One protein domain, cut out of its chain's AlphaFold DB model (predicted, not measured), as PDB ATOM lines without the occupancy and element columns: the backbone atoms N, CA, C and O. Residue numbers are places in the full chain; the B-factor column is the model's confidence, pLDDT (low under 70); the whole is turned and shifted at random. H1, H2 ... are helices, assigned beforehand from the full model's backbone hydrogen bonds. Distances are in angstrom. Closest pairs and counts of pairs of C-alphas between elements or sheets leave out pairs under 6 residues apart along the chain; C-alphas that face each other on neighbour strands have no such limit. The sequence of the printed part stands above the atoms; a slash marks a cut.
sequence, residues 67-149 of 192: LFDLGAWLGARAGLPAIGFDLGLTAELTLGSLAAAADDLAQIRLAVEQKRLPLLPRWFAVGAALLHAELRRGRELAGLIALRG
ATOM      1  N   LEU A  67      48.533  -5.292  20.016       88.69
ATOM      2  CA  LEU A  67      48.299  -4.471  21.214       88.69
ATOM      3  C   LEU A  67      46.883  -4.603  21.737       88.69
ATOM      4  O   LEU A  67      46.673  -4.532  22.951       88.69
ATOM      5  N   PHE A  68      45.924  -4.803  20.840       92.19
ATOM      6  CA  PHE A  68      44.557  -5.066  21.244       92.19
ATOM      7  C   PHE A  68      44.451  -6.404  21.984       92.19
ATOM      8  O   PHE A  68      43.912  -6.451  23.092       92.19
ATOM      9  N   ASP A  69      45.070  -7.454  21.440       93.00
ATOM     10  CA  ASP A  69      45.182  -8.765  22.080       93.00
ATOM     11  C   ASP A  69      45.925  -8.684  23.421       93.00
ATOM     12  O   ASP A  69      45.486  -9.262  24.421       93.00
ATOM     13  N   LEU A  70      47.025  -7.925  23.483       91.25
ATOM     14  CA  LEU A  70      47.780  -7.702  24.714       91.25
ATOM     15  C   LEU A  70      46.942  -6.986  25.781       91.25
ATOM     16  O   LEU A  70      46.938  -7.407  26.940       91.25
ATOM     17  N   GLY A  71      46.228  -5.922  25.408       91.50
ATOM     18  CA  GLY A  71      45.356  -5.170  26.309       91.50
ATOM     19  C   GLY A  71      44.215  -6.028  26.852       91.50
ATOM     20  O   GLY A  71      44.009  -6.085  28.069       91.50
ATOM     21  N   ALA A  72      43.538  -6.773  25.974       93.12
ATOM     22  CA  ALA A  72      42.474  -7.698  26.350       93.12
ATOM     23  C   ALA A  72      42.982  -8.803  27.294       93.12
ATOM     24  O   ALA A  72      42.362  -9.077  28.325       93.12
ATOM     25  N   TRP A  73      44.148  -9.390  26.998       93.69
ATOM     26  CA  TRP A  73      44.781 -10.399  27.849       93.69
ATOM     27  C   TRP A  73      45.159  -9.851  29.231       93.69
ATOM     28  O   TRP A  73      44.871 -10.485  30.251       93.69
ATOM     29  N   LEU A  74      45.778  -8.665  29.285       92.50
ATOM     30  CA  LEU A  74      46.160  -8.013  30.541       92.50
ATOM     31  C   LEU A  74      44.934  -7.672  31.392       92.50
ATOM     32  O   LEU A  74      44.934  -7.955  32.590       92.50
ATOM     33  N   GLY A  75      43.878  -7.122  30.785       92.12
ATOM     34  CA  GLY A  75      42.630  -6.821  31.488       92.12
ATOM     35  C   GLY A  75      41.953  -8.066  32.037       92.12
ATOM     36  O   GLY A  75      41.564  -8.082  33.204       92.12
ATOM     37  N   ALA A  76      41.878  -9.137  31.243       91.69
ATOM     38  CA  ALA A  76      41.345 -10.416  31.703       91.69
ATOM     39  C   ALA A  76      42.141 -10.964  32.901       91.69
ATOM     40  O   ALA A  76      41.554 -11.403  33.889       91.69
ATOM     41  N   ARG A  77      43.478 -10.874  32.863       91.94
ATOM     42  CA  ARG A  77      44.354 -11.322  33.956       91.94
ATOM     43  C   ARG A  77      44.256 -10.451  35.213       91.94
ATOM     44  O   ARG A  77      44.418 -10.967  36.315       91.94
ATOM     45  N   ALA A  78      43.994  -9.159  35.052       90.38
ATOM     46  CA  ALA A  78      43.798  -8.210  36.145       90.38
ATOM     47  C   ALA A  78      42.370  -8.227  36.730       90.38
ATOM     48  O   ALA A  78      42.097  -7.485  37.670       90.38
ATOM     49  N   GLY A  79      41.454  -9.041  36.188       91.75
ATOM     50  CA  GLY A  79      40.045  -9.072  36.601       91.75
ATOM     51  C   GLY A  79      39.219  -7.875  36.110       91.75
ATOM     52  O   GLY A  79      38.112  -7.654  36.592       91.75
ATOM     53  N   LEU A  80      39.742  -7.108  35.149       92.94
ATOM     54  CA  LEU A  80      39.140  -5.900  34.578       92.94
ATOM     55  C   LEU A  80      39.042  -6.031  33.042       92.94
ATOM     56  O   LEU A  80      39.697  -5.279  32.314       92.94
ATOM     57  N   PRO A  81      38.260  -6.996  32.517       91.44
ATOM     58  CA  PRO A  81      38.257  -7.323  31.089       91.44
ATOM     59  C   PRO A  81      37.788  -6.156  30.208       91.44
ATOM     60  O   PRO A  81      38.422  -5.884  29.193       91.44
ATOM     61  N   ALA A  82      36.766  -5.410  30.643       91.06
ATOM     62  CA  ALA A  82      36.258  -4.243  29.917       91.06
ATOM     63  C   ALA A  82      37.308  -3.128  29.781       91.06
ATOM     64  O   ALA A  82      37.485  -2.572  28.704       91.06
ATOM     65  N   ILE A  83      38.062  -2.852  30.850       92.00
ATOM     66  CA  ILE A  83      39.117  -1.827  30.832       92.00
ATOM     67  C   ILE A  83      40.278  -2.275  29.938       92.00
ATOM     68  O   ILE A  83      40.822  -1.468  29.190       92.00
ATOM     69  N   GLY A  84      40.663  -3.555  29.988       91.81
ATOM     70  CA  GLY A  84      41.716  -4.079  29.115       91.81
ATOM     71  C   GLY A  84      41.352  -4.032  27.636       91.81
ATOM     72  O   GLY A  84      42.203  -3.688  26.819       91.81
ATOM     73  N   PHE A  85      40.093  -4.323  27.305       93.25
ATOM     74  CA  PHE A  85      39.569  -4.169  25.951       93.25
ATOM     75  C   PHE A  85      39.716  -2.723  25.470       93.25
ATOM     76  O   PHE A  85      40.343  -2.485  24.439       93.25
ATOM     77  N   ASP A  86      39.209  -1.757  26.238       93.06
ATOM     78  CA  ASP A  86      39.218  -0.345  25.846       93.06
ATOM     79  C   ASP A  86      40.649   0.202  25.743       93.06
ATOM     80  O   ASP A  86      40.970   0.945  24.813       93.06
ATOM     81  N   LEU A  87      41.538  -0.193  26.664       92.50
ATOM     82  CA  LEU A  87      42.955   0.172  26.628       92.50
ATOM     83  C   LEU A  87      43.669  -0.421  25.414       92.50
ATOM     84  O   LEU A  87      44.411   0.295  24.745       92.50
ATOM     85  N   GLY A  88      43.439  -1.702  25.120       92.44
ATOM     86  CA  GLY A  88      44.007  -2.363  23.947       92.44
ATOM     87  C   GLY A  88      43.521  -1.720  22.649       92.44
ATOM     88  O   GLY A  88      44.329  -1.398  21.782       92.44
ATOM     89  N   LEU A  89      42.214  -1.459  22.546       92.75
ATOM     90  CA  LEU A  89      41.602  -0.824  21.380       92.75
ATOM     91  C   LEU A  89      42.151   0.592  21.187       92.75
ATOM     92  O   LEU A  89      42.538   0.970  20.085       92.75
ATOM     93  N   THR A  90      42.233   1.367  22.267       92.88
ATOM     94  CA  THR A  90      42.788   2.724  22.232       92.88
ATOM     95  C   THR A  90      44.258   2.708  21.824       92.88
ATOM     96  O   THR A  90      44.667   3.534  21.009       92.88
ATOM     97  N   ALA A  91      45.055   1.773  22.348       91.31
ATOM     98  CA  ALA A  91      46.468   1.642  22.001       91.31
ATOM     99  C   ALA A  91      46.659   1.325  20.511       91.31
ATOM    100  O   ALA A  91      47.456   1.988  19.845       91.31
ATOM    101  N   GLU A  92      45.879   0.380  19.983       90.88
ATOM    102  CA  GLU A  92      45.902  -0.004  18.569       90.88
ATOM    103  C   GLU A  92      45.521   1.176  17.659       90.88
ATOM    104  O   GLU A  92      46.258   1.534  16.740       90.88
ATOM    105  N   LEU A  93      44.413   1.861  17.969       91.31
ATOM    106  CA  LEU A  93      43.956   3.030  17.212       91.31
ATOM    107  C   LEU A  93      44.964   4.184  17.258       91.31
ATOM    108  O   LEU A  93      45.168   4.862  16.253       91.31
ATOM    109  N   THR A  94      45.601   4.404  18.411       90.75
ATOM    110  CA  THR A  94      46.577   5.488  18.595       90.75
ATOM    111  C   THR A  94      47.868   5.215  17.832       90.75
ATOM    112  O   THR A  94      48.437   6.130  17.239       90.75
ATOM    113  N   LEU A  95      48.354   3.970  17.806       88.00
ATOM    114  CA  LEU A  95      49.519   3.640  16.986       88.00
ATOM    115  C   LEU A  95      49.218   3.740  15.491       88.00
ATOM    116  O   LEU A  95      50.034   4.289  14.748       88.00
ATOM    117  N   GLY A  96      48.040   3.277  15.064       86.25
ATOM    118  CA  GLY A  96      47.587   3.451  13.687       86.25
ATOM    119  C   GLY A  96      47.492   4.928  13.290       86.25
ATOM    120  O   GLY A  96      47.947   5.312  12.210       86.25
ATOM    121  N   SER A  97      46.966   5.787  14.173       88.06
ATOM    122  CA  SER A  97      46.879   7.226  13.903       88.06
ATOM    123  C   SER A  97      48.247   7.907  13.882       88.06
ATOM    124  O   SER A  97      48.473   8.751  13.022       88.06
ATOM    125  N   LEU A  98      49.191   7.506  14.742       87.19
ATOM    126  CA  LEU A  98      50.570   8.019  14.753       87.19
ATOM    127  C   LEU A  98      51.293   7.803  13.418       87.19
ATOM    128  O   LEU A  98      51.995   8.704  12.953       87.19
ATOM    129  N   ALA A  99      51.120   6.633  12.798       82.88
ATOM    130  CA  ALA A  99      51.710   6.345  11.494       82.88
ATOM    131  C   ALA A  99      51.156   7.292  10.415       82.88
ATOM    132  O   ALA A  99      51.921   7.944   9.707       82.88
ATOM    133  N   ALA A 100      49.834   7.454  10.360       86.31
ATOM    134  CA  ALA A 100      49.195   8.358   9.408       86.31
ATOM    135  C   ALA A 100      49.486   9.847   9.701       86.31
ATOM    136  O   ALA A 100      49.643  10.647   8.779       86.31
ATOM    137  N   ALA A 101      49.636  10.228  10.972       89.00
ATOM    138  CA  ALA A 101      50.027  11.575  11.385       89.00
ATOM    139  C   ALA A 101      51.434  11.954  10.896       89.00
ATOM    140  O   ALA A 101      51.696  13.125  10.610       89.00
ATOM    141  N   ALA A 102      52.355  10.988  10.798       87.19
ATOM    142  CA  ALA A 102      53.698  11.230  10.277       87.19
ATOM    143  C   ALA A 102      53.666  11.619   8.787       87.19
ATOM    144  O   ALA A 102      54.361  12.560   8.383       87.19
ATOM    145  N   ASP A 103      52.818  10.953   8.003       88.50
ATOM    146  CA  ASP A 103      52.597  11.271   6.590       88.50
ATOM    147  C   ASP A 103      51.911  12.634   6.424       88.50
ATOM    148  O   ASP A 103      52.369  13.475   5.641       88.50
ATOM    149  N   ASP A 104      50.880  12.910   7.231       90.38
ATOM    150  CA  ASP A 104      50.202  14.210   7.253       90.38
ATOM    151  C   ASP A 104      51.182  15.338   7.598       90.38
ATOM    152  O   ASP A 104      51.212  16.384   6.944       90.38
ATOM    153  N   LEU A 105      52.049  15.126   8.591       91.44
ATOM    154  CA  LEU A 105      53.067  16.095   8.984       91.44
ATOM    155  C   LEU A 105      54.040  16.390   7.837       91.44
ATOM    156  O   LEU A 105      54.411  17.551   7.639       91.44
ATOM    157  N   ALA A 106      54.457  15.376   7.074       89.62
ATOM    158  CA  ALA A 106      55.321  15.574   5.914       89.62
ATOM    159  C   ALA A 106      54.634  16.453   4.854       89.62
ATOM    160  O   ALA A 106      55.222  17.437   4.395       89.62
ATOM    161  N   GLN A 107      53.370  16.169   4.533       90.31
ATOM    162  CA  GLN A 107      52.593  16.942   3.560       90.31
ATOM    163  C   GLN A 107      52.319  18.380   4.029       90.31
ATOM    164  O   GLN A 107      52.527  19.336   3.276       90.31
ATOM    165  N   ILE A 108      51.921  18.561   5.290       90.38
ATOM    166  CA  ILE A 108      51.659  19.878   5.886       90.38
ATOM    167  C   ILE A 108      52.932  20.727   5.882       90.38
ATOM    168  O   ILE A 108      52.882  21.919   5.571       90.38
ATOM    169  N   ARG A 109      54.094  20.134   6.189       88.00
ATOM    170  CA  ARG A 109      55.374  20.856   6.152       88.00
ATOM    171  C   ARG A 109      55.699  21.364   4.753       88.00
ATOM    172  O   ARG A 109      56.073  22.530   4.644       88.00
ATOM    173  N   LEU A 110      55.506  20.544   3.720       89.94
ATOM    174  CA  LEU A 110      55.702  20.957   2.327       89.94
ATOM    175  C   LEU A 110      54.753  22.104   1.944       89.94
ATOM    176  O   LEU A 110      55.187  23.113   1.387       89.94
ATOM    177  N   ALA A 111      53.473  22.006   2.315       88.88
ATOM    178  CA  ALA A 111      52.482  23.047   2.036       88.88
ATOM    179  C   ALA A 111      52.788  24.377   2.756       88.88
ATOM    180  O   ALA A 111      52.584  25.460   2.204       88.88
ATOM    181  N   VAL A 112      53.294  24.326   3.992       88.19
ATOM    182  CA  VAL A 112      53.671  25.527   4.752       88.19
ATOM    183  C   VAL A 112      54.971  26.148   4.230       88.19
ATOM    184  O   VAL A 112      55.089  27.374   4.205       88.19
ATOM    185  N   GLU A 113      55.925  25.339   3.763       87.00
ATOM    186  CA  GLU A 113      57.143  25.833   3.103       87.00
ATOM    187  C   GLU A 113      56.823  26.611   1.824       87.00
ATOM    188  O   GLU A 113      57.383  27.687   1.605       87.00
ATOM    189  N   GLN A 114      55.848  26.147   1.039       89.94
ATOM    190  CA  GLN A 114      55.359  26.871  -0.139       89.94
ATOM    191  C   GLN A 114      54.758  28.241   0.211       89.94
ATOM    192  O   GLN A 114      54.895  29.191  -0.558       89.94
ATOM    193  N   LYS A 115      54.150  28.379   1.396       86.44
ATOM    194  CA  LYS A 115      53.572  29.642   1.882       86.44
ATOM    195  C   LYS A 115      54.608  30.634   2.433       86.44
ATOM    196  O   LYS A 115      54.224  31.742   2.796       86.44
ATOM    197  N   ARG A 116      55.899  30.264   2.499       86.00
ATOM    198  CA  ARG A 116      57.024  31.112   2.964       86.00
ATOM    199  C   ARG A 116      56.764  31.836   4.297       86.00
ATOM    200  O   ARG A 116      57.173  32.978   4.489       86.00
ATOM    201  N   LEU A 117      56.080  31.169   5.229       83.38
ATOM    202  CA  LEU A 117      55.788  31.733   6.548       83.38
ATOM    203  C   LEU A 117      57.054  31.805   7.429       83.38
ATOM    204  O   LEU A 117      57.895  30.902   7.362       83.38
ATOM    205  N   PRO A 118      57.181  32.826   8.301       85.44
ATOM    206  CA  PRO A 118      58.264  32.889   9.281       85.44
ATOM    207  C   PRO A 118      58.142  31.776  10.339       85.44
ATOM    208  O   PRO A 118      57.082  31.172  10.509       85.44
ATOM    209  N   LEU A 119      59.235  31.493  11.063       83.06
ATOM    210  CA  LEU A 119      59.388  30.289  11.902       83.06
ATOM    211  C   LEU A 119      58.279  30.091  12.954       83.06
ATOM    212  O   LEU A 119      57.723  28.999  13.029       83.06
ATOM    213  N   LEU A 120      57.928  31.114  13.742       85.44
ATOM    214  CA  LEU A 120      56.887  30.995  14.778       85.44
ATOM    215  C   LEU A 120      55.495  30.642  14.214       85.44
ATOM    216  O   LEU A 120      54.942  29.609  14.601       85.44
ATOM    217  N   PRO A 121      54.909  31.436  13.295       87.31
ATOM    218  CA  PRO A 121      53.589  31.124  12.747       87.31
ATOM    219  C   PRO A 121      53.595  29.858  11.892       87.31
ATOM    220  O   PRO A 121      52.565  29.198  11.783       87.31
ATOM    221  N   ARG A 122      54.748  29.465  11.338       88.31
ATOM    222  CA  ARG A 122      54.924  28.166  10.686       88.31
ATOM    223  C   ARG A 122      54.668  27.006  11.651       88.31
ATOM    224  O   ARG A 122      53.900  26.116  11.301       88.31
ATOM    225  N   TRP A 123      55.264  27.003  12.845       87.94
ATOM    226  CA  TRP A 123      55.032  25.937  13.830       87.94
ATOM    227  C   TRP A 123      53.577  25.885  14.290       87.94
ATOM    228  O   TRP A 123      52.997  24.802  14.355       87.94
ATOM    229  N   PHE A 124      52.970  27.050  14.532       90.88
ATOM    230  CA  PHE A 124      51.558  27.125  14.896       90.88
ATOM    231  C   PHE A 124      50.650  26.593  13.778       90.88
ATOM    232  O   PHE A 124      49.763  25.788  14.043       90.88
ATOM    233  N   ALA A 125      50.901  26.973  12.521       88.94
ATOM    234  CA  ALA A 125      50.131  26.502  11.373       88.94
ATOM    235  C   ALA A 125      50.254  24.985  11.171       88.94
ATOM    236  O   ALA A 125      49.251  24.324  10.910       88.94
ATOM    237  N   VAL A 126      51.461  24.429  11.329       91.44
ATOM    238  CA  VAL A 126      51.688  22.979  11.262       91.44
ATOM    239  C   VAL A 126      50.919  22.263  12.372       91.44
ATOM    240  O   VAL A 126      50.182  21.322  12.090       91.44
ATOM    241  N   GLY A 127      51.049  22.727  13.619       91.00
ATOM    242  CA  GLY A 127      50.376  22.121  14.767       91.00
ATOM    243  C   GLY A 127      48.853  22.197  14.669       91.00
ATOM    244  O   GLY A 127      48.176  21.198  14.887       91.00
ATOM    245  N   ALA A 128      48.308  23.350  14.276       92.19
ATOM    246  CA  ALA A 128      46.870  23.535  14.105       92.19
ATOM    247  C   ALA A 128      46.304  22.654  12.980       92.19
ATOM    248  O   ALA A 128      45.246  22.051  13.150       92.19
ATOM    249  N   ALA A 129      47.011  22.550  11.849       91.75
ATOM    250  CA  ALA A 129      46.604  21.690  10.741       91.75
ATOM    251  C   ALA A 129      46.624  20.206  11.135       91.75
ATOM    252  O   ALA A 129      45.664  19.492  10.850       91.75
ATOM    253  N   LEU A 130      47.674  19.764  11.836       93.31
ATOM    254  CA  LEU A 130      47.797  18.386  12.307       93.31
ATOM    255  C   LEU A 130      46.718  18.049  13.343       93.31
ATOM    256  O   LEU A 130      46.033  17.041  13.213       93.31
ATOM    257  N   LEU A 131      46.499  18.930  14.324       93.12
ATOM    258  CA  LEU A 131      45.449  18.757  15.329       93.12
ATOM    259  C   LEU A 131      44.064  18.673  14.680       93.12
ATOM    260  O   LEU A 131      43.243  17.845  15.064       93.12
ATOM    261  N   HIS A 132      43.794  19.516  13.685       94.38
ATOM    262  CA  HIS A 132      42.531  19.475  12.961       94.38
ATOM    263  C   HIS A 132      42.350  18.161  12.186       94.38
ATOM    264  O   HIS A 132      41.251  17.600  12.196       94.38
ATOM    265  N   ALA A 133      43.411  17.661  11.545       91.75
ATOM    266  CA  ALA A 133      43.398  16.380  10.845       91.75
ATOM    267  C   ALA A 133      43.112  15.214  11.806       91.75
ATOM    268  O   ALA A 133      42.199  14.430  11.544       91.75
ATOM    269  N   GLU A 134      43.796  15.163  12.953       92.62
ATOM    270  CA  GLU A 134      43.589  14.131  13.976       92.62
ATOM    271  C   GLU A 134      42.193  14.195  14.605       92.62
ATOM    272  O   GLU A 134      41.528  13.171  14.746       92.62
ATOM    273  N   LEU A 135      41.674  15.391  14.905       93.25
ATOM    274  CA  LEU A 135      40.305  15.541  15.412       93.25
ATOM    275  C   LEU A 135      39.257  15.072  14.398       93.25
ATOM    276  O   LEU A 135      38.226  14.523  14.785       93.25
ATOM    277  N   ARG A 136      39.481  15.305  13.100       93.69
ATOM    278  CA  ARG A 136      38.576  14.826  12.050       93.69
ATOM    279  C   ARG A 136      38.636  13.302  11.931       93.69
ATOM    280  O   ARG A 136      37.588  12.667  12.002       93.69
ATOM    281  N   ARG A 137      39.842  12.729  11.853       92.62
ATOM    282  CA  ARG A 137      40.067  11.277  11.794       92.62
ATOM    283  C   ARG A 137      39.488  10.561  13.015       92.62
ATOM    284  O   ARG A 137      38.801   9.559  12.867       92.62
ATOM    285  N   GLY A 138      39.695  11.105  14.214       91.38
ATOM    286  CA  GLY A 138      39.144  10.558  15.452       91.38
ATOM    287  C   GLY A 138      37.615  10.506  15.452       91.38
ATOM    288  O   GLY A 138      37.042   9.510  15.881       91.38
ATOM    289  N   ARG A 139      36.936  11.530  14.910       93.12
ATOM    290  CA  ARG A 139      35.468  11.511  14.758       93.12
ATOM    291  C   ARG A 139      34.999  10.459  13.758       93.12
ATOM    292  O   ARG A 139      34.006   9.788  14.018       93.12
ATOM    293  N   GLU A 140      35.696  10.316  12.635       93.56
ATOM    294  CA  GLU A 140      35.386   9.297  11.625       93.56
ATOM    295  C   GLU A 140      35.555   7.885  12.205       93.56
ATOM    296  O   GLU A 140      34.641   7.067  12.103       93.56
ATOM    297  N   LEU A 141      36.671   7.623  12.894       91.19
ATOM    298  CA  LEU A 141      36.928   6.349  13.571       91.19
ATOM    299  C   LEU A 141      35.899   6.061  14.667       91.19
ATOM    300  O   LEU A 141      35.354   4.960  14.709       91.19
ATOM    301  N   ALA A 142      35.577   7.045  15.511       90.75
ATOM    302  CA  ALA A 142      34.549   6.895  16.538       90.75
ATOM    303  C   ALA A 142      33.184   6.551  15.923       90.75
ATOM    304  O   ALA A 142      32.501   5.653  16.409       90.75
ATOM    305  N   GLY A 143      32.812   7.206  14.818       92.94
ATOM    306  CA  GLY A 143      31.591   6.893  14.077       92.94
ATOM    307  C   GLY A 143      31.590   5.473  13.506       92.94
ATOM    308  O   GLY A 143      30.606   4.756  13.653       92.94
ATOM    309  N   LEU A 144      32.699   5.032  12.903       93.56
ATOM    310  CA  LEU A 144      32.829   3.677  12.355       93.56
ATOM    311  C   LEU A 144      32.715   2.595  13.433       93.56
ATOM    312  O   LEU A 144      32.083   1.564  13.209       93.56
ATOM    313  N   ILE A 145      33.328   2.826  14.590       91.50
ATOM    314  CA  ILE A 145      33.312   1.886  15.708       91.50
ATOM    315  C   ILE A 145      31.912   1.853  16.350       91.50
ATOM    316  O   ILE A 145      31.371   0.770  16.574       91.50
ATOM    317  N   ALA A 146      31.266   3.011  16.524       92.19
ATOM    318  CA  ALA A 146      29.888   3.095  17.015       92.19
ATOM    319  C   ALA A 146      28.881   2.403  16.076       92.19
ATOM    320  O   ALA A 146      28.004   1.676  16.535       92.19
ATOM    321  N   LEU A 147      29.033   2.549  14.753       94.31
ATOM    322  CA  LEU A 147      28.201   1.849  13.762       94.31
ATOM    323  C   LEU A 147      28.356   0.324  13.815       94.31
ATOM    324  O   LEU A 147      27.438  -0.399  13.435       94.31
ATOM    325  N   ARG A 148      29.502  -0.173  14.292       89.38
ATOM    326  CA  ARG A 148      29.737  -1.604  14.538       89.38
ATOM    327  C   ARG A 148      29.159  -2.087  15.872       89.38
ATOM    328  O   ARG A 148      29.335  -3.255  16.205       89.38
ATOM    329  N   GLY A 149      28.455  -1.222  16.602       89.06
ATOM    330  CA  GLY A 149      27.779  -1.553  17.854       89.06
ATOM    331  C   GLY A 149      28.660  -1.441  19.095       89.06
ATOM    332  O   GLY A 149      28.282  -1.968  20.132       89.06
TER     333      GLY A 149
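This is residues 67 to 149 of the 192 residues of an uncharacterized protein of Methanoregulaceae archaeon (UniProt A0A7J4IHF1). One long helix, H2, makes the length of a rod-like shape; a short helix, H1, folds back along its first part, and a second long helix, H3, folds back from its other end and splays away from it as a V. The last residues of H3 and the two after it, residues 142 to 149, stick out free. The printed part has 83 residues, with three named helices in the order H1, H2, H3 and no named strand, and its class is all helix. It is only just loose, close to extended, with a radius of gyration of the C-alphas of 17.3 A and spans of 55 by 25 by 17 A.

H1, residues 67 to 77, and H2, residues 81 to 114, form a helical hairpin. They touch at a shallow tilt of 24 degrees and run opposite ways. Their closest C-alphas are those of Gly 75 and Gly 84, 3.7 A apart, and H2 touches H1 with residues 81 to 92 alone. H2 has a kink of 29 degrees near residue 102. H2 and H3, residues 119 to 147, form a second helical hairpin, running opposite ways at a steep tilt of 39 degrees. They touch through residues 97 to 112 of H2 and 122 to 134 of H3 alone, and their closest C-alphas, those of Ile 108 and Val 126, are 6.2 A apart. H1 and H3 are apart. In H1 and H3 every O i to N i+4 pair is within hydrogen-bond range; in H2, 29 of 30 are.

H1 begins at C-alpha 67 (48.299, -4.471, 21.214) and measures 15.0 A from first to last C-alpha. H2 measures 49.4 A and ends at C-alpha 114 (55.359, 26.871, -0.139). H3 measures 42.2 A and ends at C-alpha 147 (28.201, 1.849, 13.762).

The two C-alphas farthest apart, those of Gly 79 and Arg 116, are 55.1 A apart. The printed part has no cut, and both links are tight. The mean pLDDT of the printed part is 90.5, and no printed residue is under 70.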